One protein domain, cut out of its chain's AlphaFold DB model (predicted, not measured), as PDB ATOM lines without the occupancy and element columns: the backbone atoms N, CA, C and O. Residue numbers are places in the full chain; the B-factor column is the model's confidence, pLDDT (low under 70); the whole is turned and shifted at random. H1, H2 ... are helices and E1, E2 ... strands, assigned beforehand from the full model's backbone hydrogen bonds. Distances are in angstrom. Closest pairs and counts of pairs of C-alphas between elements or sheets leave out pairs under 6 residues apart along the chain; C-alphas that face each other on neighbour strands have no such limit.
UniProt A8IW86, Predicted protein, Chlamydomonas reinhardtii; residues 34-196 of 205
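AT A GLANCE: This is residues 34 to 196 of the 205 residues of the protein "Predicted protein" of Chlamydomonas reinhardtii (UniProt A8IW86). A strongly twisted sheet of four strands, E5 E6 E8 E7, has the long helix H2 over one face, running along E7 and E8, and the low-confidence hairpin E3 and E4 sticks out far from this body. Near the turn of the hairpin E7 and E8, the small parallel sheet E1 E2 is only partly face to face with the larger one, a loose sandwich. The printed part has 163 residues with two named helices and eight named strands, in the order E1 H1 E2 E3 E4 E5 E6 H2 E7 E8; the larger sheet is antiparallel. The class is mixed, helices and strands, with under half of the residues in named elements. The whole is compact, with a radius of gyration of the C-alphas of 16.4 A and spans of 50 by 44 by 32 A.

IN THESE COORDINATES: In the larger sheet, E5 is residues 106 to 111, E6 is 119 to 124, E8 is 186 to 195, 23.3 A long, and E7 is 171 to 179, 22.2 A long. E8 ends at C-alpha 195, (11.873, 8.850, -8.116). H2, residues 142 to 162, is 30.2 A long and begins at C-alpha 142, (16.567, -11.074, 1.261). E1, residues 34 to 39, begins at C-alpha 34, (35.546, 3.797, 5.016). H1 is residues 61 to 64, E2 is 70 to 76, E3 is 88 to 91 and E4 is 94 to 97.

HOW THE PARTS SIT: E7 bends by 62 degrees at residue 175 and E8 by 82 degrees at residue 189; N 172 and O 193 are 2.9 A apart, within hydrogen-bond range. E6 and E8 are antiparallel, with N 123 to O 192 at 2.8 A, and the hairpin E5 and E6 has N 108 to O 122 at 2.9 A. H2 is on this sheet at a height over the sheet of 8.2 A, at 6 degrees to E7 on the local plane; the closest C-alphas of H2 and E7 are those of Glu 156 and Ile 171, 6.0 A. E6, H2 and E7 form a split strand-helix-strand unit, two strands of one sheet joined through a helix, with E8 between them in the sheet, and its crossover is right-handed. E1 and E2 are parallel, with N 38 to O 73 at 2.9 A; with H1 they form a strand-helix-strand unit, a helix between parallel neighbours, with a left-handed crossover. The closest C-alphas of E2 and E7 are those of Cys 76 and Ala 178, 5.0 A. The hairpin E3 and E4, with N 89 to O 96 at 2.8 A, is apart from E5 to E8. In H2 every O i to N i+4 pair is within hydrogen-bond range; H1 is too short for such a pair.

THE WHOLE: The C-alphas farthest apart, those of Pro 68 and Cys 162, are 51.4 A apart. The printed part has no cut; the links E1 to H1, E2 to E3 and E6 to H2 are long. The mean pLDDT of the printed part is 85.8, and residues 84 to 91, 94 to 104 and 131 to 138 are under 70.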
ATOM      1  N   CYS A  34      35.099   2.681   5.822       94.44
ATOM      2  CA  CYS A  34      35.546   3.797   5.016       94.44
ATOM      3  C   CYS A  34      34.619   4.980   5.251       94.44
ATOM      4  O   CYS A  34      33.445   4.845   4.952       94.44
ATOM      5  N   PHE A  35      35.086   6.114   5.771       90.94
ATOM      6  CA  PHE A  35      34.193   7.242   6.088       90.94
ATOM      7  C   PHE A  35      33.941   8.170   4.895       90.94
ATOM      8  O   PHE A  35      32.860   8.745   4.775       90.94
ATOM      9  N   HIS A  36      34.902   8.252   3.974       92.44
ATOM     10  CA  HIS A  36      34.783   8.990   2.722       92.44
ATOM     11  C   HIS A  36      35.173   8.104   1.548       92.44
ATOM     12  O   HIS A  36      36.269   7.555   1.517       92.44
ATOM     13  N   CYS A  37      34.292   7.983   0.561       93.94
ATOM     14  CA  CYS A  37      34.564   7.188  -0.627       93.94
ATOM     15  C   CYS A  37      34.469   8.049  -1.877       93.94
ATOM     16  O   CYS A  37      33.434   8.671  -2.114       93.94
ATOM     17  N   ASN A  38      35.533   8.067  -2.672       92.81
ATOM     18  CA  ASN A  38      35.531   8.717  -3.973       92.81
ATOM     19  C   ASN A  38      34.675   7.894  -4.940       92.81
ATOM     20  O   ASN A  38      34.876   6.684  -5.063       92.81
ATOM     21  N   VAL A  39      33.735   8.557  -5.616       89.12
ATOM     22  CA  VAL A  39      32.978   7.951  -6.715       89.12
ATOM     23  C   VAL A  39      33.803   8.069  -7.990       89.12
ATOM     24  O   VAL A  39      33.804   9.101  -8.657       89.12
ATOM     25  N   ASP A  40      34.558   7.019  -8.283       84.19
ATOM     26  CA  ASP A  40      35.468   6.920  -9.429       84.19
ATOM     27  C   ASP A  40      35.136   5.740 -10.356       84.19
ATOM     28  O   ASP A  40      35.703   5.621 -11.444       84.19
ATOM     29  N   ALA A  41      34.183   4.892  -9.958       79.38
ATOM     30  CA  ALA A  41      33.721   3.747 -10.725       79.38
ATOM     31  C   ALA A  41      32.313   3.975 -11.293       79.38
ATOM     32  O   ALA A  41      31.459   4.624 -10.687       79.38
ATOM     33  N   LYS A  42      32.044   3.391 -12.464       83.50
ATOM     34  CA  LYS A  42      30.678   3.307 -12.994       83.50
ATOM     35  C   LYS A  42      29.945   2.137 -12.332       83.50
ATOM     36  O   LYS A  42      30.561   1.081 -12.171       83.50
ATOM     37  N   PRO A  43      28.652   2.288 -11.990       82.19
ATOM     38  CA  PRO A  43      27.867   1.177 -11.473       82.19
ATOM     39  C   PRO A  43      27.826   0.040 -12.504       82.19
ATOM     40  O   PRO A  43      27.706   0.313 -13.707       82.19
ATOM     41  N   PRO A  44      27.950  -1.226 -12.070       85.19
ATOM     42  CA  PRO A  44      27.797  -2.352 -12.975       85.19
ATOM     43  C   PRO A  44      26.371  -2.360 -13.544       85.19
ATOM     44  O   PRO A  44      25.428  -2.006 -12.834       85.19
ATOM     45  N   PRO A  45      26.184  -2.748 -14.818       89.31
ATOM     46  CA  PRO A  45      24.851  -2.827 -15.391       89.31
ATOM     47  C   PRO A  45      24.032  -3.887 -14.649       89.31
ATOM     48  O   PRO A  45      24.518  -4.991 -14.406       89.31
ATOM     49  N   LEU A  46      22.782  -3.564 -14.318       93.50
ATOM     50  CA  LEU A  46      21.851  -4.550 -13.785       93.50
ATOM     51  C   LEU A  46      21.447  -5.540 -14.886       93.50
ATOM     52  O   LEU A  46      20.873  -5.146 -15.903       93.50
ATOM     53  N   LEU A  47      21.676  -6.831 -14.653       94.19
ATOM     54  CA  LEU A  47      21.194  -7.914 -15.504       94.19
ATOM     55  C   LEU A  47      19.945  -8.564 -14.897       94.19
ATOM     56  O   LEU A  47      19.768  -8.608 -13.682       94.19
ATOM     57  N   ALA A  48      19.090  -9.162 -15.729       90.38
ATOM     58  CA  ALA A  48      17.923  -9.904 -15.237       90.38
ATOM     59  C   ALA A  48      18.318 -11.065 -14.299       90.38
ATOM     60  O   ALA A  48      17.612 -11.357 -13.332       90.38
ATOM     61  N   SER A  49      19.475 -11.689 -14.549       94.94
ATOM     62  CA  SER A  49      20.061 -12.731 -13.698       94.94
ATOM     63  C   SER A  49      20.481 -12.229 -12.316       94.94
ATOM     64  O   SER A  49      20.652 -13.040 -11.409       94.94
ATOM     65  N   ASP A  50      20.628 -10.914 -12.131       95.44
ATOM     66  CA  ASP A  50      21.002 -10.334 -10.845       95.44
ATOM     67  C   ASP A  50      19.821 -10.242  -9.872       95.44
ATOM     68  O   ASP A  50      20.034 -10.054  -8.674       95.44
ATOM     69  N   LEU A  51      18.580 -10.414 -10.333       95.75
ATOM     70  CA  LEU A  51      17.381 -10.367  -9.491       95.75
ATOM     71  C   LEU A  51      17.189 -11.674  -8.698       95.75
ATOM     72  O   LEU A  51      16.189 -12.387  -8.840       95.75
ATOM     73  N   VAL A  52      18.162 -11.965  -7.833       96.62
ATOM     74  CA  VAL A  52      18.231 -13.128  -6.941       96.62
ATOM     75  C   VAL A  52      18.434 -12.691  -5.486       96.62
ATOM     76  O   VAL A  52      19.052 -11.653  -5.245       96.62
ATOM     77  N   PRO A  53      17.992 -13.479  -4.486       95.75
ATOM     78  CA  PRO A  53      18.061 -13.069  -3.077       95.75
ATOM     79  C   PRO A  53      19.490 -12.753  -2.616       95.75
ATOM     80  O   PRO A  53      19.729 -11.799  -1.882       95.75
ATOM     81  N   ALA A  54      20.479 -13.491  -3.130       95.50
ATOM     82  CA  ALA A  54      21.892 -13.299  -2.810       95.50
ATOM     83  C   ALA A  54      22.465 -11.926  -3.216       95.50
ATOM     84  O   ALA A  54      23.574 -11.587  -2.794       95.50
ATOM     85  N   ASN A  55      21.754 -11.165  -4.052       96.12
ATOM     86  CA  ASN A  55      22.098  -9.807  -4.468       96.12
ATOM     87  C   ASN A  55      21.346  -8.728  -3.666       96.12
ATOM     88  O   ASN A  55      21.551  -7.560  -3.943       96.12
ATOM     89  N   PHE A  56      20.525  -9.072  -2.667       94.94
ATOM     90  CA  PHE A  56      19.829  -8.118  -1.778       94.94
ATOM     91  C   PHE A  56      20.357  -8.156  -0.333       94.94
ATOM     92  O   PHE A  56      19.689  -7.713   0.600       94.94
ATOM     93  N   GLN A  57      21.547  -8.724  -0.130       93.12
ATOM     94  CA  GLN A  57      22.121  -8.963   1.190       93.12
ATOM     95  C   GLN A  57      23.645  -8.784   1.196       93.12
ATOM     96  O   GLN A  57      24.286  -8.898   0.144       93.12
ATOM     97  N   PRO A  58      24.253  -8.534   2.369       90.94
ATOM     98  CA  PRO A  58      25.682  -8.304   2.469       90.94
ATOM     99  C   PRO A  58      26.494  -9.562   2.146       90.94
ATOM    100  O   PRO A  58      26.100 -10.692   2.432       90.94
ATOM    101  N   ARG A  59      27.688  -9.348   1.580       87.25
ATOM    102  CA  ARG A  59      28.623 -10.406   1.166       87.25
ATOM    103  C   ARG A  59      29.965 -10.256   1.858       87.25
ATOM    104  O   ARG A  59      30.555  -9.173   1.833       87.25
ATOM    105  N   ASN A  60      30.494 -11.366   2.369       85.81
ATOM    106  CA  ASN A  60      31.819 -11.454   2.995       85.81
ATOM    107  C   ASN A  60      31.992 -10.511   4.202       85.81
ATOM    108  O   ASN A  60      33.068  -9.946   4.393       85.81
ATOM    109  N   VAL A  61      30.945 -10.341   5.023       85.81
ATOM    110  CA  VAL A  61      30.952  -9.441   6.196       85.81
ATOM    111  C   VAL A  61      32.093  -9.782   7.153       85.81
ATOM    112  O   VAL A  61      32.899  -8.918   7.479       85.81
ATOM    113  N   THR A  62      32.213 -11.055   7.534       86.00
ATOM    114  CA  THR A  62      33.229 -11.528   8.487       86.00
ATOM    115  C   THR A  62      34.653 -11.324   7.979       86.00
ATOM    116  O   THR A  62      35.546 -11.011   8.758       86.00
ATOM    117  N   HIS A  63      34.886 -11.496   6.675       88.50
ATOM    118  CA  HIS A  63      36.192 -11.217   6.077       88.50
ATOM    119  C   HIS A  63      36.490  -9.717   6.117       88.50
ATOM    120  O   HIS A  63      37.559  -9.311   6.560       88.50
ATOM    121  N   LYS A  64      35.522  -8.892   5.704       88.94
ATOM    122  CA  LYS A  64      35.672  -7.437   5.655       88.94
ATOM    123  C   LYS A  64      35.956  -6.837   7.035       88.94
ATOM    124  O   LYS A  64      36.780  -5.944   7.139       88.94
ATOM    125  N   GLN A  65      35.369  -7.383   8.099       86.50
ATOM    126  CA  GLN A  65      35.623  -6.955   9.482       86.50
ATOM    127  C   GLN A  65      37.072  -7.156   9.963       86.50
ATOM    128  O   GLN A  65      37.451  -6.555  10.962       86.50
ATOM    129  N   LYS A  66      37.884  -7.974   9.278       93.06
ATOM    130  CA  LYS A  66      39.300  -8.205   9.625       93.06
ATOM    131  C   LYS A  66      40.263  -7.208   8.968       93.06
ATOM    132  O   LYS A  66      41.453  -7.242   9.257       93.06
ATOM    133  N   LEU A  67      39.766  -6.374   8.057       94.50
ATOM    134  CA  LEU A  67      40.559  -5.397   7.313       94.50
ATOM    135  C   LEU A  67      40.786  -4.114   8.137       94.50
ATOM    136  O   LEU A  67      40.014  -3.833   9.061       94.50
ATOM    137  N   PRO A  68      41.813  -3.306   7.823       95.19
ATOM    138  CA  PRO A  68      42.046  -2.037   8.509       95.19
ATOM    139  C   PRO A  68      40.896  -1.044   8.294       95.19
ATOM    140  O   PRO A  68      40.186  -1.092   7.289       95.19
ATOM    141  N   ILE A  69      40.709  -0.131   9.248       95.06
ATOM    142  CA  ILE A  69      39.805   1.012   9.085       95.06
ATOM    143  C   ILE A  69      40.509   2.047   8.211       95.06
ATOM    144  O   ILE A  69      41.624   2.462   8.521       95.06
ATOM    145  N   CYS A  70      39.839   2.481   7.150       94.62
ATOM    146  CA  CYS A  70      40.324   3.519   6.255       94.62
ATOM    147  C   CYS A  70      39.498   4.790   6.451       94.62
ATOM    148  O   CYS A  70      38.287   4.738   6.660       94.62
ATOM    149  N   HIS A  71      40.141   5.952   6.365       92.19
ATOM    150  CA  HIS A  71      39.414   7.220   6.419       92.19
ATOM    151  C   HIS A  71      38.834   7.584   5.047       92.19
ATOM    152  O   HIS A  71      37.643   7.876   4.929       92.19
ATOM    153  N   THR A  72      39.671   7.488   4.014       94.12
ATOM    154  CA  THR A  72      39.327   7.793   2.624       94.12
ATOM    155  C   THR A  72      39.624   6.582   1.747       94.12
ATOM    156  O   THR A  72      40.689   5.981   1.878       94.12
ATOM    157  N   CYS A  73      38.699   6.224   0.857       94.38
ATOM    158  CA  CYS A  73      38.837   5.097  -0.066       94.38
ATOM    159  C   CYS A  73      38.332   5.452  -1.464       94.38
ATOM    160  O   CYS A  73      37.721   6.498  -1.689       94.38
ATOM    161  N   ARG A  74      38.560   4.535  -2.399       94.50
ATOM    162  CA  ARG A  74      38.060   4.591  -3.776       94.50
ATOM    163  C   ARG A  74      37.247   3.345  -4.141       94.50
ATOM    164  O   ARG A  74      37.291   2.348  -3.414       94.50
ATOM    165  N   GLY A  75      36.558   3.384  -5.277       91.56
ATOM    166  CA  GLY A  75      35.820   2.258  -5.846       91.56
ATOM    167  C   GLY A  75      34.311   2.290  -5.623       91.56
ATOM    168  O   GLY A  75      33.643   1.357  -6.056       91.56
ATOM    169  N   CYS A  76      33.769   3.330  -4.983       94.06
ATOM    170  CA  CYS A  76      32.320   3.486  -4.887       94.06
ATOM    171  C   CYS A  76      31.747   3.969  -6.220       94.06
ATOM    172  O   CYS A  76      32.410   4.654  -7.000       94.06
ATOM    173  N   THR A  77      30.479   3.656  -6.458       94.19
ATOM    174  CA  THR A  77      29.764   4.055  -7.678       94.19
ATOM    175  C   THR A  77      28.705   5.115  -7.404       94.19
ATOM    176  O   THR A  77      28.163   5.701  -8.338       94.19
ATOM    177  N   VAL A  78      28.371   5.352  -6.132       93.56
ATOM    178  CA  VAL A  78      27.318   6.286  -5.730       93.56
ATOM    179  C   VAL A  78      27.598   6.913  -4.363       93.56
ATOM    180  O   VAL A  78      28.075   6.261  -3.435       93.56
ATOM    181  N   HIS A  79      27.261   8.199  -4.231       92.81
ATOM    182  CA  HIS A  79      27.217   8.900  -2.950       92.81
ATOM    183  C   HIS A  79      25.823   8.802  -2.331       92.81
ATOM    184  O   HIS A  79      24.829   9.131  -2.976       92.81
ATOM    185  N   LEU A  80      25.753   8.399  -1.063       92.31
ATOM    186  CA  LEU A  80      24.502   8.338  -0.313       92.31
ATOM    187  C   LEU A  80      24.387   9.524   0.643       92.31
ATOM    188  O   LEU A  80      25.374  10.018   1.180       92.31
ATOM    189  N   THR A  81      23.160   9.961   0.893       89.38
ATOM    190  CA  THR A  81      22.808  10.905   1.960       89.38
ATOM    191  C   THR A  81      21.674  10.307   2.781       89.38
ATOM    192  O   THR A  81      20.782   9.674   2.223       89.38
ATOM    193  N   LEU A  82      21.683  10.471   4.103       81.06
ATOM    194  CA  LEU A  82      20.619   9.934   4.955       81.06
ATOM    195  C   LEU A  82      19.320  10.723   4.755       81.06
ATOM    196  O   LEU A  82      19.281  11.917   5.051       81.06
ATOM    197  N   HIS A  83      18.248  10.058   4.307       71.56
ATOM    198  CA  HIS A  83      16.961  10.723   4.060       71.56
ATOM    199  C   HIS A  83      16.344  11.283   5.353       71.56
ATOM    200  O   HIS A  83      15.959  12.440   5.403       71.56
ATOM    201  N   GLY A  84      16.379  10.534   6.459       60.69
ATOM    202  CA  GLY A  84      15.840  10.996   7.751       60.69
ATOM    203  C   GLY A  84      16.600  12.161   8.412       60.69
ATOM    204  O   GLY A  84      16.191  12.640   9.469       60.69
ATOM    205  N   SER A  85      17.714  12.612   7.822       54.94
ATOM    206  CA  SER A  85      18.520  13.734   8.323       54.94
ATOM    207  C   SER A  85      18.250  15.059   7.597       54.94
ATOM    208  O   SER A  85      18.713  16.098   8.064       54.94
ATOM    209  N   SER A  86      17.471  15.068   6.500       52.34
ATOM    210  CA  SER A  86      17.282  16.256   5.643       52.34
ATOM    211  C   SER A  86      16.412  17.380   6.227       52.34
ATOM    212  O   SER A  86      16.082  18.332   5.522       52.34
ATOM    213  N   GLY A  87      16.105  17.341   7.524       55.31
ATOM    214  CA  GLY A  87      15.435  18.433   8.228       55.31
ATOM    215  C   GLY A  87      13.928  18.520   7.961       55.31
ATOM    216  O   GLY A  87      13.275  17.530   7.637       55.31
ATOM    217  N   GLN A  88      13.359  19.705   8.190       58.41
ATOM    218  CA  GLN A  88      11.939  19.993   7.969       58.41
ATOM    219  C   GLN A  88      11.727  20.617   6.584       58.41
ATOM    220  O   GLN A  88      12.447  21.536   6.199       58.41
ATOM    221  N   LYS A  89      10.704  20.164   5.861       64.19
ATOM    222  CA  LYS A  89      10.223  20.756   4.607       64.19
ATOM    223  C   LYS A  89       8.952  21.547   4.874       64.19
ATOM    224  O   LYS A  89       8.148  21.155   5.715       64.19
ATOM    225  N   LYS A  90       8.744  22.650   4.157       63.56
ATOM    226  CA  LYS A  90       7.511  23.437   4.254       63.56
ATOM    227  C   LYS A  90       6.626  23.146   3.046       63.56
ATOM    228  O   LYS A  90       6.969  23.546   1.941       63.56
ATOM    229  N   LEU A  91       5.491  22.489   3.266       64.31
ATOM    230  CA  LEU A  91       4.468  22.212   2.252       64.31
ATOM    231  C   LEU A  91       3.162  22.864   2.702       64.31
ATOM    232  O   LEU A  91       2.802  22.767   3.870       64.31
ATOM    233  N   PHE A  92       2.455  23.567   1.816       76.94
ATOM    234  CA  PHE A  92       1.164  24.206   2.139       76.94
ATOM    235  C   PHE A  92       1.177  25.032   3.441       76.94
ATOM    236  O   PHE A  92       0.284  24.946   4.280       76.94
ATOM    237  N   ASN A  93       2.243  25.810   3.644       76.00
ATOM    238  CA  ASN A  93       2.483  26.600   4.856       76.00
ATOM    239  C   ASN A  93       2.627  25.802   6.173       76.00
ATOM    240  O   ASN A  93       2.709  26.400   7.243       76.00
ATOM    241  N   THR A  94       2.736  24.479   6.096       63.97
ATOM    242  CA  THR A  94       2.940  23.568   7.227       63.97
ATOM    243  C   THR A  94       4.326  22.936   7.150       63.97
ATOM    244  O   THR A  94       4.832  22.651   6.066       63.97
ATOM    245  N   TRP A  95       4.966  22.742   8.301       69.50
ATOM    246  CA  TRP A  95       6.260  22.069   8.383       69.50
ATOM    247  C   TRP A  95       6.067  20.563   8.531       69.50
ATOM    248  O   TRP A  95       5.405  20.101   9.457       69.50
ATOM    249  N   PHE A  96       6.694  19.806   7.643       59.09
ATOM    250  CA  PHE A  96       6.726  18.353   7.637       59.09
ATOM    251  C   PHE A  96       8.153  17.888   7.895       59.09
ATOM    252  O   PHE A  96       9.110  18.494   7.413       59.09
ATOM    253  N   ARG A  97       8.313  16.817   8.668       60.12
ATOM    254  CA  ARG A  97       9.583  16.092   8.750       60.12
ATOM    255  C   ARG A  97       9.478  14.901   7.822       60.12
ATOM    256  O   ARG A  97       8.444  14.237   7.828       60.12
ATOM    257  N   ASP A  98      10.541  14.642   7.073       59.47
ATOM    258  CA  ASP A  98      10.677  13.344   6.426       59.47
ATOM    259  C   ASP A  98      10.670  12.286   7.540       59.47
ATOM    260  O   ASP A  98      11.366  12.422   8.556       59.47
ATOM    261  N   GLU A  99       9.811  11.282   7.399       56.97
ATOM    262  CA  GLU A  99       9.797  10.146   8.310       56.97
ATOM    263  C   GLU A  99      11.137   9.370   8.166       56.97
ATOM    264  O   GLU A  99      11.932   9.622   7.255       56.97
ATOM    265  N   VAL A 100      11.475   8.508   9.135       58.88
ATOM    266  CA  VAL A 100      12.772   7.775   9.170       58.88
ATOM    267  C   VAL A 100      12.610   6.278   8.827       58.88
ATOM    268  O   VAL A 100      13.575   5.502   8.756       58.88
ATOM    269  N   GLY A 101      11.378   5.848   8.580       56.50
ATOM    270  CA  GLY A 101      11.023   4.506   8.170       56.50
ATOM    271  C   GLY A 101      10.825   3.638   9.386       56.50
ATOM    272  O   GLY A 101      11.800   3.277  10.043       56.50
ATOM    273  N   ALA A 102       9.589   3.202   9.630       58.34
ATOM    274  CA  ALA A 102       9.322   2.120  10.583       58.34
ATOM    275  C   ALA A 102       9.919   0.778  10.109       58.34
ATOM    276  O   ALA A 102      10.158  -0.130  10.907       58.34
ATOM    277  N   SER A 103      10.175   0.647   8.799       61.72
ATOM    278  CA  SER A 103      10.767  -0.554   8.214       61.72
ATOM    279  C   SER A 103      12.256  -0.703   8.574       61.72
ATOM    280  O   SER A 103      12.973   0.289   8.753       61.72
ATOM    281  N   PRO A 104      12.774  -1.942   8.612       61.97
ATOM    282  CA  PRO A 104      14.184  -2.204   8.892       61.97
ATOM    283  C   PRO A 104      15.154  -1.757   7.787       61.97
ATOM    284  O   PRO A 104      16.367  -1.771   7.996       61.97
ATOM    285  N   SER A 105      14.648  -1.374   6.611       70.88
ATOM    286  CA  SER A 105      15.470  -0.974   5.463       70.88
ATOM    287  C   SER A 105      15.927   0.470   5.590       70.88
ATOM    288  O   SER A 105      15.153   1.320   6.022       70.88
ATOM    289  N   TRP A 106      17.154   0.770   5.183       83.44
ATOM    290  CA  TRP A 106      17.638   2.149   5.164       83.44
ATOM    291  C   TRP A 106      17.130   2.886   3.934       83.44
ATOM    292  O   TRP A 106      17.072   2.305   2.852       83.44
ATOM    293  N   LEU A 107      16.783   4.159   4.122       87.06
ATOM    294  CA  LEU A 107      16.393   5.075   3.060       87.06
ATOM    295  C   LEU A 107      17.481   6.133   2.897       87.06
ATOM    296  O   LEU A 107      17.805   6.871   3.832       87.06
ATOM    297  N   PHE A 108      18.035   6.194   1.695       88.69
ATOM    298  CA  PHE A 108      19.046   7.163   1.311       88.69
ATOM    299  C   PHE A 108      18.539   8.035   0.170       88.69
ATOM    300  O   PHE A 108      17.710   7.604  -0.619       88.69
ATOM    301  N   VAL A 109      19.085   9.237   0.052       90.50
ATOM    302  CA  VAL A 109      19.053  10.020  -1.184       90.50
ATOM    303  C   VAL A 109      20.344   9.732  -1.945       90.50
ATOM    304  O   VAL A 109      21.416   9.713  -1.340       90.50
ATOM    305  N   ALA A 110      20.252   9.528  -3.255       92.69
ATOM    306  CA  ALA A 110      21.397   9.292  -4.129       92.69
ATOM    307  C   ALA A 110      21.276  10.087  -5.441       92.69
ATOM    308  O   ALA A 110      20.156  10.290  -5.921       92.69
ATOM    309  N   PRO A 111      22.394  10.531  -6.046       92.44
ATOM    310  CA  PRO A 111      22.387  11.103  -7.386       92.44
ATOM    311  C   PRO A 111      22.080  10.026  -8.438       92.44
ATOM    312  O   PRO A 111      22.506   8.878  -8.309       92.44
ATOM    313  N   THR A 112      21.348  10.391  -9.489       92.06
ATOM    314  CA  THR A 112      21.060   9.508 -10.630       92.06
ATOM    315  C   THR A 112      20.708  10.321 -11.871       92.06
ATOM    316  O   THR A 112      20.171  11.413 -11.747       92.06
ATOM    317  N   ASP A 113      20.935   9.769 -13.061       92.12
ATOM    318  CA  ASP A 113      20.504  10.379 -14.328       92.12
ATOM    319  C   ASP A 113      19.129   9.865 -14.795       92.12
ATOM    320  O   ASP A 113      18.631  10.257 -15.848       92.12
ATOM    321  N   LYS A 114      18.497   8.965 -14.028       91.38
ATOM    322  CA  LYS A 114      17.213   8.343 -14.395       91.38
ATOM    323  C   LYS A 114      15.985   9.202 -14.074       91.38
ATOM    324  O   LYS A 114      14.889   8.805 -14.476       91.38
ATOM    325  N   THR A 115      16.162  10.327 -13.373       90.88
ATOM    326  CA  THR A 115      15.094  11.234 -12.916       90.88
ATOM    327  C   THR A 115      15.394  12.696 -13.287       90.88
ATOM    328  O   THR A 115      16.565  13.091 -13.327       90.88
ATOM    329  N   PRO A 116      14.372  13.547 -13.507       88.06
ATOM    330  CA  PRO A 116      14.574  14.950 -13.897       88.06
ATOM    331  C   PRO A 116      15.316  15.792 -12.848       88.06
ATOM    332  O   PRO A 116      16.116  16.664 -13.183       88.06
ATOM    333  N   ASN A 117      15.086  15.520 -11.560       86.44
ATOM    334  CA  ASN A 117      15.730  16.227 -10.445       86.44
ATOM    335  C   ASN A 117      17.151  15.712 -10.130       86.44
ATOM    336  O   ASN A 117      17.775  16.178  -9.173       86.44
ATOM    337  N   ARG A 118      17.653  14.761 -10.929       92.06
ATOM    338  CA  ARG A 118      18.950  14.089 -10.787       92.06
ATOM    339  C   ARG A 118      19.175  13.412  -9.433       92.06
ATOM    340  O   ARG A 118      20.313  13.260  -8.978       92.06
ATOM    341  N   LYS A 119      18.090  13.040  -8.753       91.12
ATOM    342  CA  LYS A 119      18.099  12.410  -7.430       91.12
ATOM    343  C   LYS A 119      17.067  11.294  -7.351       91.12
ATOM    344  O   LYS A 119      16.018  11.335  -7.987       91.12
ATOM    345  N   ALA A 120      17.353  10.310  -6.517       92.25
ATOM    346  CA  ALA A 120      16.446   9.220  -6.210       92.25
ATOM    347  C   ALA A 120      16.501   8.885  -4.727       92.25
ATOM    348  O   ALA A 120      17.515   9.120  -4.062       92.25
ATOM    349  N   ILE A 121      15.415   8.302  -4.234       90.31
ATOM    350  CA  ILE A 121      15.433   7.588  -2.966       90.31
ATOM    351  C   ILE A 121      15.876   6.157  -3.224       90.31
ATOM    352  O   ILE A 121      15.404   5.510  -4.154       90.31
ATOM    353  N   VAL A 122      16.779   5.660  -2.387       92.00
ATOM    354  CA  VAL A 122      17.311   4.303  -2.457       92.00
ATOM    355  C   VAL A 122      16.995   3.587  -1.159       92.00
ATOM    356  O   VAL A 122      17.486   3.957  -0.091       92.00
ATOM    357  N   LYS A 123      16.171   2.547  -1.259       90.81
ATOM    358  CA  LYS A 123      15.810   1.659  -0.161       90.81
ATOM    359  C   LYS A 123      16.707   0.432  -0.198       90.81
ATOM    360  O   LYS A 123      16.664  -0.358  -1.141       90.81
ATOM    361  N   VAL A 124      17.526   0.273   0.838       90.88
ATOM    362  CA  VAL A 124      18.495  -0.824   0.946       90.88
ATOM    363  C   VAL A 124      18.123  -1.728   2.114       90.88
ATOM    364  O   VAL A 124      18.050  -1.298   3.270       90.88
ATOM    365  N   ALA A 125      17.890  -3.000   1.801       89.00
ATOM    366  CA  ALA A 125      17.581  -4.035   2.779       89.00
ATOM    367  C   ALA A 125      18.856  -4.667   3.365       89.00
ATOM    368  O   ALA A 125      19.954  -4.512   2.830       89.00
ATOM    369  N   CYS A 126      18.688  -5.423   4.456       88.12
ATOM    370  CA  CYS A 126      19.713  -6.313   5.015       88.12
ATOM    371  C   CYS A 126      21.027  -5.642   5.455       88.12
ATOM    372  O   CYS A 126      22.074  -6.285   5.494       88.12
ATOM    373  N   ILE A 127      20.991  -4.365   5.827       87.06
ATOM    374  CA  ILE A 127      22.169  -3.670   6.346       87.06
ATOM    375  C   ILE A 127      22.476  -4.162   7.776       87.06
ATOM    376  O   ILE A 127      21.621  -4.030   8.655       87.06
ATOM    377  N   PRO A 128      23.685  -4.695   8.055       83.56
ATOM    378  CA  PRO A 128      24.034  -5.287   9.351       83.56
ATOM    379  C   PRO A 128      24.499  -4.242  10.384       83.56
ATOM    380  O   PRO A 128      25.281  -4.548  11.280       83.56
ATOM    381  N   VAL A 129      24.041  -2.997  10.245       79.88
ATOM    382  CA  VAL A 129      24.271  -1.897  11.187       79.88
ATOM    383  C   VAL A 129      22.931  -1.240  11.513       79.88
ATOM    384  O   VAL A 129      22.077  -1.063  10.640       79.88
ATOM    385  N   GLY A 130      22.710  -0.935  12.792       71.31
ATOM    386  CA  GLY A 130      21.459  -0.346  13.265       71.31
ATOM    387  C   GLY A 130      21.311   1.110  12.817       71.31
ATOM    388  O   GLY A 130      22.273   1.870  12.872       71.31
ATOM    389  N   LYS A 131      20.094   1.512  12.419       68.50
ATOM    390  CA  LYS A 131      19.754   2.910  12.065       68.50
ATOM    391  C   LYS A 131      19.959   3.905  13.207       68.50
ATOM    392  O   LYS A 131      20.162   5.092  12.985       68.50
ATOM    393  N   HIS A 132      19.866   3.417  14.439       67.62
ATOM    394  CA  HIS A 132      19.982   4.205  15.655       67.62
ATOM    395  C   HIS A 132      20.894   3.470  16.628       67.62
ATOM    396  O   HIS A 132      20.811   2.246  16.742       67.62
ATOM    397  N   ALA A 133      21.687   4.217  17.397       58.47
ATOM    398  CA  ALA A 133      22.672   3.670  18.334       58.47
ATOM    399  C   ALA A 133      22.100   2.653  19.348       58.47
ATOM    400  O   ALA A 133      22.842   1.838  19.886       58.47
ATOM    401  N   ARG A 134      20.786   2.691  19.620       57.41
ATOM    402  CA  ARG A 134      20.099   1.811  20.585       57.41
ATOM    403  C   ARG A 134      19.258   0.696  19.956       57.41
ATOM    404  O   ARG A 134      18.721  -0.131  20.687       57.41
ATOM    405  N   HIS A 135      19.106   0.664  18.633       58.97
ATOM    406  CA  HIS A 135      18.255  -0.323  17.970       58.97
ATOM    407  C   HIS A 135      19.074  -1.533  17.516       58.97
ATOM    408  O   HIS A 135      20.130  -1.388  16.900       58.97
ATOM    409  N   LYS A 136      18.562  -2.741  17.791       60.88
ATOM    410  CA  LYS A 136      19.096  -3.969  17.189       60.88
ATOM    411  C   LYS A 136      18.978  -3.856  15.668       60.88
ATOM    412  O   LYS A 136      17.952  -3.394  15.166       60.88
ATOM    413  N   PHE A 137      20.014  -4.275  14.944       69.12
ATOM    414  CA  PHE A 137      19.893  -4.433  13.499       69.12
ATOM    415  C   PHE A 137      18.822  -5.491  13.222       69.12
ATOM    416  O   PHE A 137      18.697  -6.484  13.945       69.12
ATOM    417  N   ALA A 138      17.997  -5.239  12.217       68.69
ATOM    418  CA  ALA A 138      16.909  -6.137  11.895       68.69
ATOM    419  C   ALA A 138      17.419  -7.423  11.249       68.69
ATOM    420  O   ALA A 138      18.457  -7.434  10.582       68.69
ATOM    421  N   GLN A 139      16.654  -8.500  11.411       81.12
ATOM    422  CA  GLN A 139      16.920  -9.737  10.696       81.12
ATOM    423  C   GLN A 139      16.825  -9.495   9.183       81.12
ATOM    424  O   GLN A 139      15.899  -8.847   8.692       81.12
ATOM    425  N   CYS A 140      17.810 -10.003   8.444       86.81
ATOM    426  CA  CYS A 140      17.806  -9.921   6.991       86.81
ATOM    427  C   CYS A 140      16.800 -10.918   6.398       86.81
ATOM    428  O   CYS A 140      16.860 -12.111   6.692       86.81
ATOM    429  N   HIS A 141      15.923 -10.423   5.523       89.75
ATOM    430  CA  HIS A 141      14.969 -11.214   4.742       89.75
ATOM    431  C   HIS A 141      15.129 -10.898   3.249       89.75
ATOM    432  O   HIS A 141      14.311 -10.197   2.650       89.75
ATOM    433  N   ALA A 142      16.212 -11.390   2.644       92.62
ATOM    434  CA  ALA A 142      16.567 -11.074   1.261       92.62
ATOM    435  C   ALA A 142      15.528 -11.568   0.236       92.62
ATOM    436  O   ALA A 142      15.252 -10.878  -0.744       92.62
ATOM    437  N   ASP A 143      14.890 -12.717   0.487       94.69
ATOM    438  CA  ASP A 143      13.804 -13.237  -0.356       94.69
ATOM    439  C   ASP A 143      12.600 -12.293  -0.391       94.69
ATOM    440  O   ASP A 143      11.978 -12.093  -1.436       94.69
ATOM    441  N   LEU A 144      12.289 -11.674   0.751       91.69
ATOM    442  CA  LEU A 144      11.198 -10.715   0.858       91.69
ATOM    443  C   LEU A 144      11.544  -9.410   0.134       91.69
ATOM    444  O   LEU A 144      10.706  -8.883  -0.596       91.69
ATOM    445  N   ALA A 145      12.785  -8.932   0.273       91.31
ATOM    446  CA  ALA A 145      13.280  -7.780  -0.478       91.31
ATOM    447  C   ALA A 145      13.180  -8.018  -1.995       91.31
ATOM    448  O   ALA A 145      12.639  -7.178  -2.712       91.31
ATOM    449  N   LEU A 146      13.599  -9.196  -2.472       94.88
ATOM    450  CA  LEU A 146      13.461  -9.575  -3.877       94.88
ATOM    451  C   LEU A 146      11.993  -9.641  -4.317       94.88
ATOM    452  O   LEU A 146      11.655  -9.161  -5.399       94.88
ATOM    453  N   LYS A 147      11.118 -10.247  -3.504       94.56
ATOM    454  CA  LYS A 147       9.684 -10.350  -3.805       94.56
ATOM    455  C   LYS A 147       9.076  -8.966  -4.033       94.56
ATOM    456  O   LYS A 147       8.416  -8.766  -5.049       94.56
ATOM    457  N   TYR A 148       9.319  -8.020  -3.128       91.50
ATOM    458  CA  TYR A 148       8.807  -6.658  -3.273       91.50
ATOM    459  C   TYR A 148       9.445  -5.923  -4.448       91.50
ATOM    460  O   TYR A 148       8.722  -5.310  -5.224       91.50
ATOM    461  N   ALA A 149      10.756  -6.061  -4.661       93.12
ATOM    462  CA  ALA A 149      11.419  -5.487  -5.829       93.12
ATOM    463  C   ALA A 149      10.771  -5.954  -7.147       93.12
ATOM    464  O   ALA A 149      10.494  -5.138  -8.021       93.12
ATOM    465  N   LYS A 150      10.442  -7.248  -7.272       94.62
ATOM    466  CA  LYS A 150       9.723  -7.781  -8.443       94.62
ATOM    467  C   LYS A 150       8.311  -7.212  -8.591       94.62
ATOM    468  O   LYS A 150       7.899  -6.942  -9.713       94.62
ATOM    469  N   ILE A 151       7.584  -7.021  -7.488       94.50
ATOM    470  CA  ILE A 151       6.256  -6.389  -7.511       94.50
ATOM    471  C   ILE A 151       6.365  -4.946  -8.019       94.50
ATOM    472  O   ILE A 151       5.617  -4.569  -8.914       94.50
ATOM    473  N   TYR A 152       7.326  -4.165  -7.522       92.62
ATOM    474  CA  TYR A 152       7.520  -2.785  -7.975       92.62
ATOM    475  C   TYR A 152       7.946  -2.686  -9.437       92.62
ATOM    476  O   TYR A 152       7.414  -1.855 -10.163       92.62
ATOM    477  N   LEU A 153       8.830  -3.571  -9.900       94.12
ATOM    478  CA  LEU A 153       9.185  -3.641 -11.319       94.12
ATOM    479  C   LEU A 153       7.984  -4.022 -12.200       94.12
ATOM    480  O   LEU A 153       7.877  -3.550 -13.330       94.12
ATOM    481  N   ALA A 154       7.063  -4.853 -11.703       94.31
ATOM    482  CA  ALA A 154       5.827  -5.157 -12.417       94.31
ATOM    483  C   ALA A 154       4.888  -3.939 -12.481       94.31
ATOM    484  O   ALA A 154       4.297  -3.695 -13.530       94.31
ATOM    485  N   ILE A 155       4.779  -3.162 -11.396       92.25
ATOM    486  CA  ILE A 155       4.009  -1.907 -11.369       92.25
ATOM    487  C   ILE A 155       4.604  -0.891 -12.346       92.25
ATOM    488  O   ILE A 155       3.856  -0.339 -13.149       92.25
ATOM    489  N   GLU A 156       5.926  -0.707 -12.342       93.56
ATOM    490  CA  GLU A 156       6.633   0.139 -13.314       93.56
ATOM    491  C   GLU A 156       6.295  -0.297 -14.743       93.56
ATOM    492  O   GLU A 156       5.901   0.514 -15.579       93.56
ATOM    493  N   LYS A 157       6.348  -1.608 -15.014       94.38
ATOM    494  CA  LYS A 157       6.050  -2.115 -16.352       94.38
ATOM    495  C   LYS A 157       4.603  -1.865 -16.778       94.38
ATOM    496  O   LYS A 157       4.342  -1.592 -17.950       94.38
ATOM    497  N   LEU A 158       3.659  -1.975 -15.845       95.38
ATOM    498  CA  LEU A 158       2.259  -1.635 -16.088       95.38
ATOM    499  C   LEU A 158       2.090  -0.134 -16.336       95.38
ATOM    500  O   LEU A 158       1.365   0.233 -17.256       95.38
ATOM    501  N   ALA A 159       2.775   0.721 -15.573       94.62
ATOM    502  CA  ALA A 159       2.736   2.166 -15.763       94.62
ATOM    503  C   ALA A 159       3.251   2.566 -17.154       94.62
ATOM    504  O   ALA A 159       2.577   3.323 -17.850       94.62
ATOM    505  N   GLU A 160       4.371   1.992 -17.608       94.31
ATOM    506  CA  GLU A 160       4.886   2.188 -18.969       94.31
ATOM    507  C   GLU A 160       3.872   1.756 -20.036       94.31
ATOM    508  O   GLU A 160       3.555   2.515 -20.949       94.31
ATOM    509  N   ASN A 161       3.352   0.530 -19.925       96.75
ATOM    510  CA  ASN A 161       2.466  -0.045 -20.938       96.75
ATOM    511  C   ASN A 161       1.111   0.674 -21.020       96.75
ATOM    512  O   ASN A 161       0.499   0.705 -22.086       96.75
ATOM    513  N   CYS A 162       0.635   1.226 -19.903       96.62
ATOM    514  CA  CYS A 162      -0.630   1.953 -19.818       96.62
ATOM    515  C   CYS A 162      -0.473   3.470 -20.022       96.62
ATOM    516  O   CYS A 162      -1.477   4.176 -19.971       96.62
ATOM    517  N   GLY A 163       0.747   3.978 -20.234       95.06
ATOM    518  CA  GLY A 163       1.003   5.411 -20.407       95.06
ATOM    519  C   GLY A 163       0.737   6.247 -19.150       95.06
ATOM    520  O   GLY A 163       0.297   7.381 -19.272       95.06
ATOM    521  N   LEU A 164       0.976   5.685 -17.960       93.25
ATOM    522  CA  LEU A 164       0.751   6.325 -16.653       93.25
ATOM    523  C   LEU A 164       2.042   6.895 -16.038       93.25
ATOM    524  O   LEU A 164       2.125   7.088 -14.825       93.25
ATOM    525  N   THR A 165       3.081   7.102 -16.849       88.81
ATOM    526  CA  THR A 165       4.421   7.527 -16.401       88.81
ATOM    527  C   THR A 165       4.479   8.983 -15.931       88.81
ATOM    528  O   THR A 165       5.480   9.404 -15.365       88.81
ATOM    529  N   ASP A 166       3.419   9.754 -16.162       86.56
ATOM    530  CA  ASP A 166       3.215  11.117 -15.672       86.56
ATOM    531  C   ASP A 166       2.549  11.167 -14.284       86.56
ATOM    532  O   ASP A 166       2.596  12.198 -13.615       86.56
ATOM    533  N   ILE A 167       1.940  10.060 -13.844       84.69
ATOM    534  CA  ILE A 167       1.202   9.957 -12.575       84.69
ATOM    535  C   ILE A 167       1.931   9.047 -11.583       84.69
ATOM    536  O   ILE A 167       1.956   9.325 -10.382       84.69
ATOM    537  N   ILE A 168       2.494   7.938 -12.066       87.75
ATOM    538  CA  ILE A 168       3.164   6.944 -11.228       87.75
ATOM    539  C   ILE A 168       4.660   7.278 -11.150       87.75
ATOM    540  O   ILE A 168       5.312   7.319 -12.194       87.75
ATOM    541  N   PRO A 169       5.222   7.482  -9.941       87.94
ATOM    542  CA  PRO A 169       6.652   7.715  -9.779       87.94
ATOM    543  C   PRO A 169       7.462   6.553 -10.339       87.94
ATOM    544  O   PRO A 169       7.126   5.392 -10.097       87.94
ATOM    545  N   LYS A 170       8.564   6.869 -11.016       91.75
ATOM    546  CA  LYS A 170       9.436   5.852 -11.599       91.75
ATOM    547  C   LYS A 170      10.104   4.992 -10.527       91.75
ATOM    548  O   LYS A 170      10.700   5.526  -9.585       91.75
ATOM    549  N   ILE A 171      10.092   3.672 -10.703       92.75
ATOM    550  CA  ILE A 171      10.747   2.719  -9.796       92.75
ATOM    551  C   ILE A 171      11.643   1.754 -10.571       92.75
ATOM    552  O   ILE A 171      11.277   1.215 -11.610       92.75
ATOM    553  N   TRP A 172      12.840   1.494 -10.051       95.06
ATOM    554  CA  TRP A 172      13.759   0.520 -10.630       95.06
ATOM    555  C   TRP A 172      14.610  -0.157  -9.559       95.06
ATOM    556  O   TRP A 172      14.644   0.238  -8.398       95.06
ATOM    557  N   VAL A 173      15.324  -1.202  -9.956       95.81
ATOM    558  CA  VAL A 173      16.358  -1.835  -9.132       95.81
ATOM    559  C   VAL A 173      17.709  -1.459  -9.720       95.81
ATOM    560  O   VAL A 173      17.835  -1.331 -10.938       95.81
ATOM    561  N   ASP A 174      18.709  -1.240  -8.873       96.00
ATOM    562  CA  ASP A 174      20.089  -1.040  -9.317       96.00
ATOM    563  C   ASP A 174      21.085  -1.347  -8.199       96.00
ATOM    564  O   ASP A 174      20.720  -1.420  -7.018       96.00
ATOM    565  N   TRP A 175      22.352  -1.500  -8.574       95.31
ATOM    566  CA  TRP A 175      23.447  -1.708  -7.637       95.31
ATOM    567  C   TRP A 175      23.684  -0.484  -6.753       95.31
ATOM    568  O   TRP A 175      23.684   0.658  -7.207       95.31
ATOM    569  N   VAL A 176      23.928  -0.745  -5.470       94.88
ATOM    570  CA  VAL A 176      24.375   0.247  -4.496       94.88
ATOM    571  C   VAL A 176      25.765  -0.167  -4.038       94.88
ATOM    572  O   VAL A 176      25.890  -1.039  -3.182       94.88
ATOM    573  N   ASP A 177      26.791   0.431  -4.642       94.75
ATOM    574  CA  ASP A 177      28.194   0.305  -4.233       94.75
ATOM    575  C   ASP A 177      28.639   1.637  -3.610       94.75
ATOM    576  O   ASP A 177      28.927   2.621  -4.299       94.75
ATOM    577  N   ALA A 178      28.511   1.716  -2.286       94.94
ATOM    578  CA  ALA A 178      28.570   2.970  -1.550       94.94
ATOM    579  C   ALA A 178      28.955   2.783  -0.088       94.94
ATOM    580  O   ALA A 178      28.809   1.714   0.502       94.94
ATOM    581  N   VAL A 179      29.346   3.883   0.539       93.94
ATOM    582  CA  VAL A 179      29.534   3.971   1.984       93.94
ATOM    583  C   VAL A 179      28.293   4.575   2.641       93.94
ATOM    584  O   VAL A 179      27.768   5.586   2.176       93.94
ATOM    585  N   ILE A 180      27.853   3.987   3.757       91.06
ATOM    586  CA  ILE A 180      26.826   4.573   4.625       91.06
ATOM    587  C   ILE A 180      27.408   5.820   5.313       91.06
ATOM    588  O   ILE A 180      28.406   5.683   6.032       91.06
ATOM    589  N   PRO A 181      26.791   7.006   5.156       87.50
ATOM    590  CA  PRO A 181      27.236   8.225   5.827       87.50
ATOM    591  C   PRO A 181      27.307   8.039   7.342       87.50
ATOM    592  O   PRO A 181      26.464   7.348   7.912       87.50
ATOM    593  N   GLU A 182      28.311   8.643   7.981       83.81
ATOM    594  CA  GLU A 182      28.563   8.619   9.439       83.81
ATOM    595  C   GLU A 182      28.935   7.245  10.029       83.81
ATOM    596  O   GLU A 182      29.627   7.177  11.041       83.81
ATOM    597  N   VAL A 183      28.540   6.140   9.389       87.69
ATOM    598  CA  VAL A 183      28.838   4.772   9.841       87.69
ATOM    599  C   VAL A 183      30.095   4.214   9.175       87.69
ATOM    600  O   VAL A 183      30.808   3.401   9.757       87.69
ATOM    601  N   GLY A 184      30.354   4.606   7.930       90.06
ATOM    602  CA  GLY A 184      31.503   4.141   7.159       90.06
ATOM    603  C   GLY A 184      31.375   2.709   6.613       90.06
ATOM    604  O   GLY A 184      32.296   2.183   5.987       90.06
ATOM    605  N   TYR A 185      30.246   2.039   6.853       91.44
ATOM    606  CA  TYR A 185      30.021   0.676   6.378       91.44
ATOM    607  C   TYR A 185      29.777   0.666   4.869       91.44
ATOM    608  O   TYR A 185      28.980   1.445   4.351       91.44
ATOM    609  N   HIS A 186      30.427  -0.255   4.166       93.44
ATOM    610  CA  HIS A 186      30.310  -0.380   2.719       93.44
ATOM    611  C   HIS A 186      29.186  -1.329   2.289       93.44
ATOM    612  O   HIS A 186      29.227  -2.530   2.579       93.44
ATOM    613  N   ILE A 187      28.242  -0.805   1.519       93.12
ATOM    614  CA  ILE A 187      27.171  -1.531   0.840       93.12
ATOM    615  C   ILE A 187      27.636  -1.847  -0.585       93.12
ATOM    616  O   ILE A 187      28.249  -1.001  -1.218       93.12
ATOM    617  N   ARG A 188      27.360  -3.064  -1.068       93.25
ATOM    618  CA  ARG A 188      27.652  -3.510  -2.450       93.25
ATOM    619  C   ARG A 188      26.654  -4.556  -2.937       93.25
ATOM    620  O   ARG A 188      27.004  -5.705  -3.218       93.25
ATOM    621  N   TRP A 189      25.381  -4.198  -2.902       95.00
ATOM    622  CA  TRP A 189      24.277  -5.069  -3.303       95.00
ATOM    623  C   TRP A 189      23.112  -4.231  -3.830       95.00
ATOM    624  O   TRP A 189      23.181  -3.005  -3.844       95.00
ATOM    625  N   LEU A 190      22.068  -4.882  -4.333       96.12
ATOM    626  CA  LEU A 190      20.935  -4.224  -4.967       96.12
ATOM    627  C   LEU A 190      20.089  -3.445  -3.958       96.12
ATOM    628  O   LEU A 190      19.788  -3.916  -2.857       96.12
ATOM    629  N   GLY A 191      19.671  -2.259  -4.387       94.50
ATOM    630  CA  GLY A 191      18.665  -1.435  -3.730       94.50
ATOM    631  C   GLY A 191      17.448  -1.243  -4.629       94.50
ATOM    632  O   GLY A 191      17.528  -1.394  -5.851       94.50
ATOM    633  N   LEU A 192      16.317  -0.898  -4.015       94.31
ATOM    634  CA  LEU A 192      15.146  -0.395  -4.726       94.31
ATOM    635  C   LEU A 192      15.279   1.123  -4.846       94.31
ATOM    636  O   LEU A 192      15.386   1.816  -3.837       94.31
ATOM    637  N   TRP A 193      15.291   1.622  -6.070       94.19
ATOM    638  CA  TRP A 193      15.438   3.031  -6.389       94.19
ATOM    639  C   TRP A 193      14.108   3.602  -6.846       94.19
ATOM    640  O   TRP A 193      13.384   2.971  -7.611       94.19
ATOM    641  N   MET A 194      13.796   4.800  -6.376       91.81
ATOM    642  CA  MET A 194      12.511   5.439  -6.605       91.81
ATOM    643  C   MET A 194      12.723   6.912  -6.915       91.81
ATOM    644  O   MET A 194      13.565   7.583  -6.304       91.81
ATOM    645  N   GLU A 195      11.944   7.426  -7.854       90.19
ATOM    646  CA  GLU A 195      11.873   8.850  -8.116       90.19
ATOM    647  C   GLU A 195      11.397   9.612  -6.877       90.19
ATOM    648  O   GLU A 195      10.441   9.235  -6.200       90.19
ATOM    649  N   MET A 196      12.094  10.705  -6.568       84.50
ATOM    650  CA  MET A 196      11.722  11.572  -5.460       84.50
ATOM    651  C   MET A 196      10.681  12.588  -5.936       84.50
ATOM    652  O   MET A 196      11.030  13.536  -6.642       84.50
TER     653      MET A 196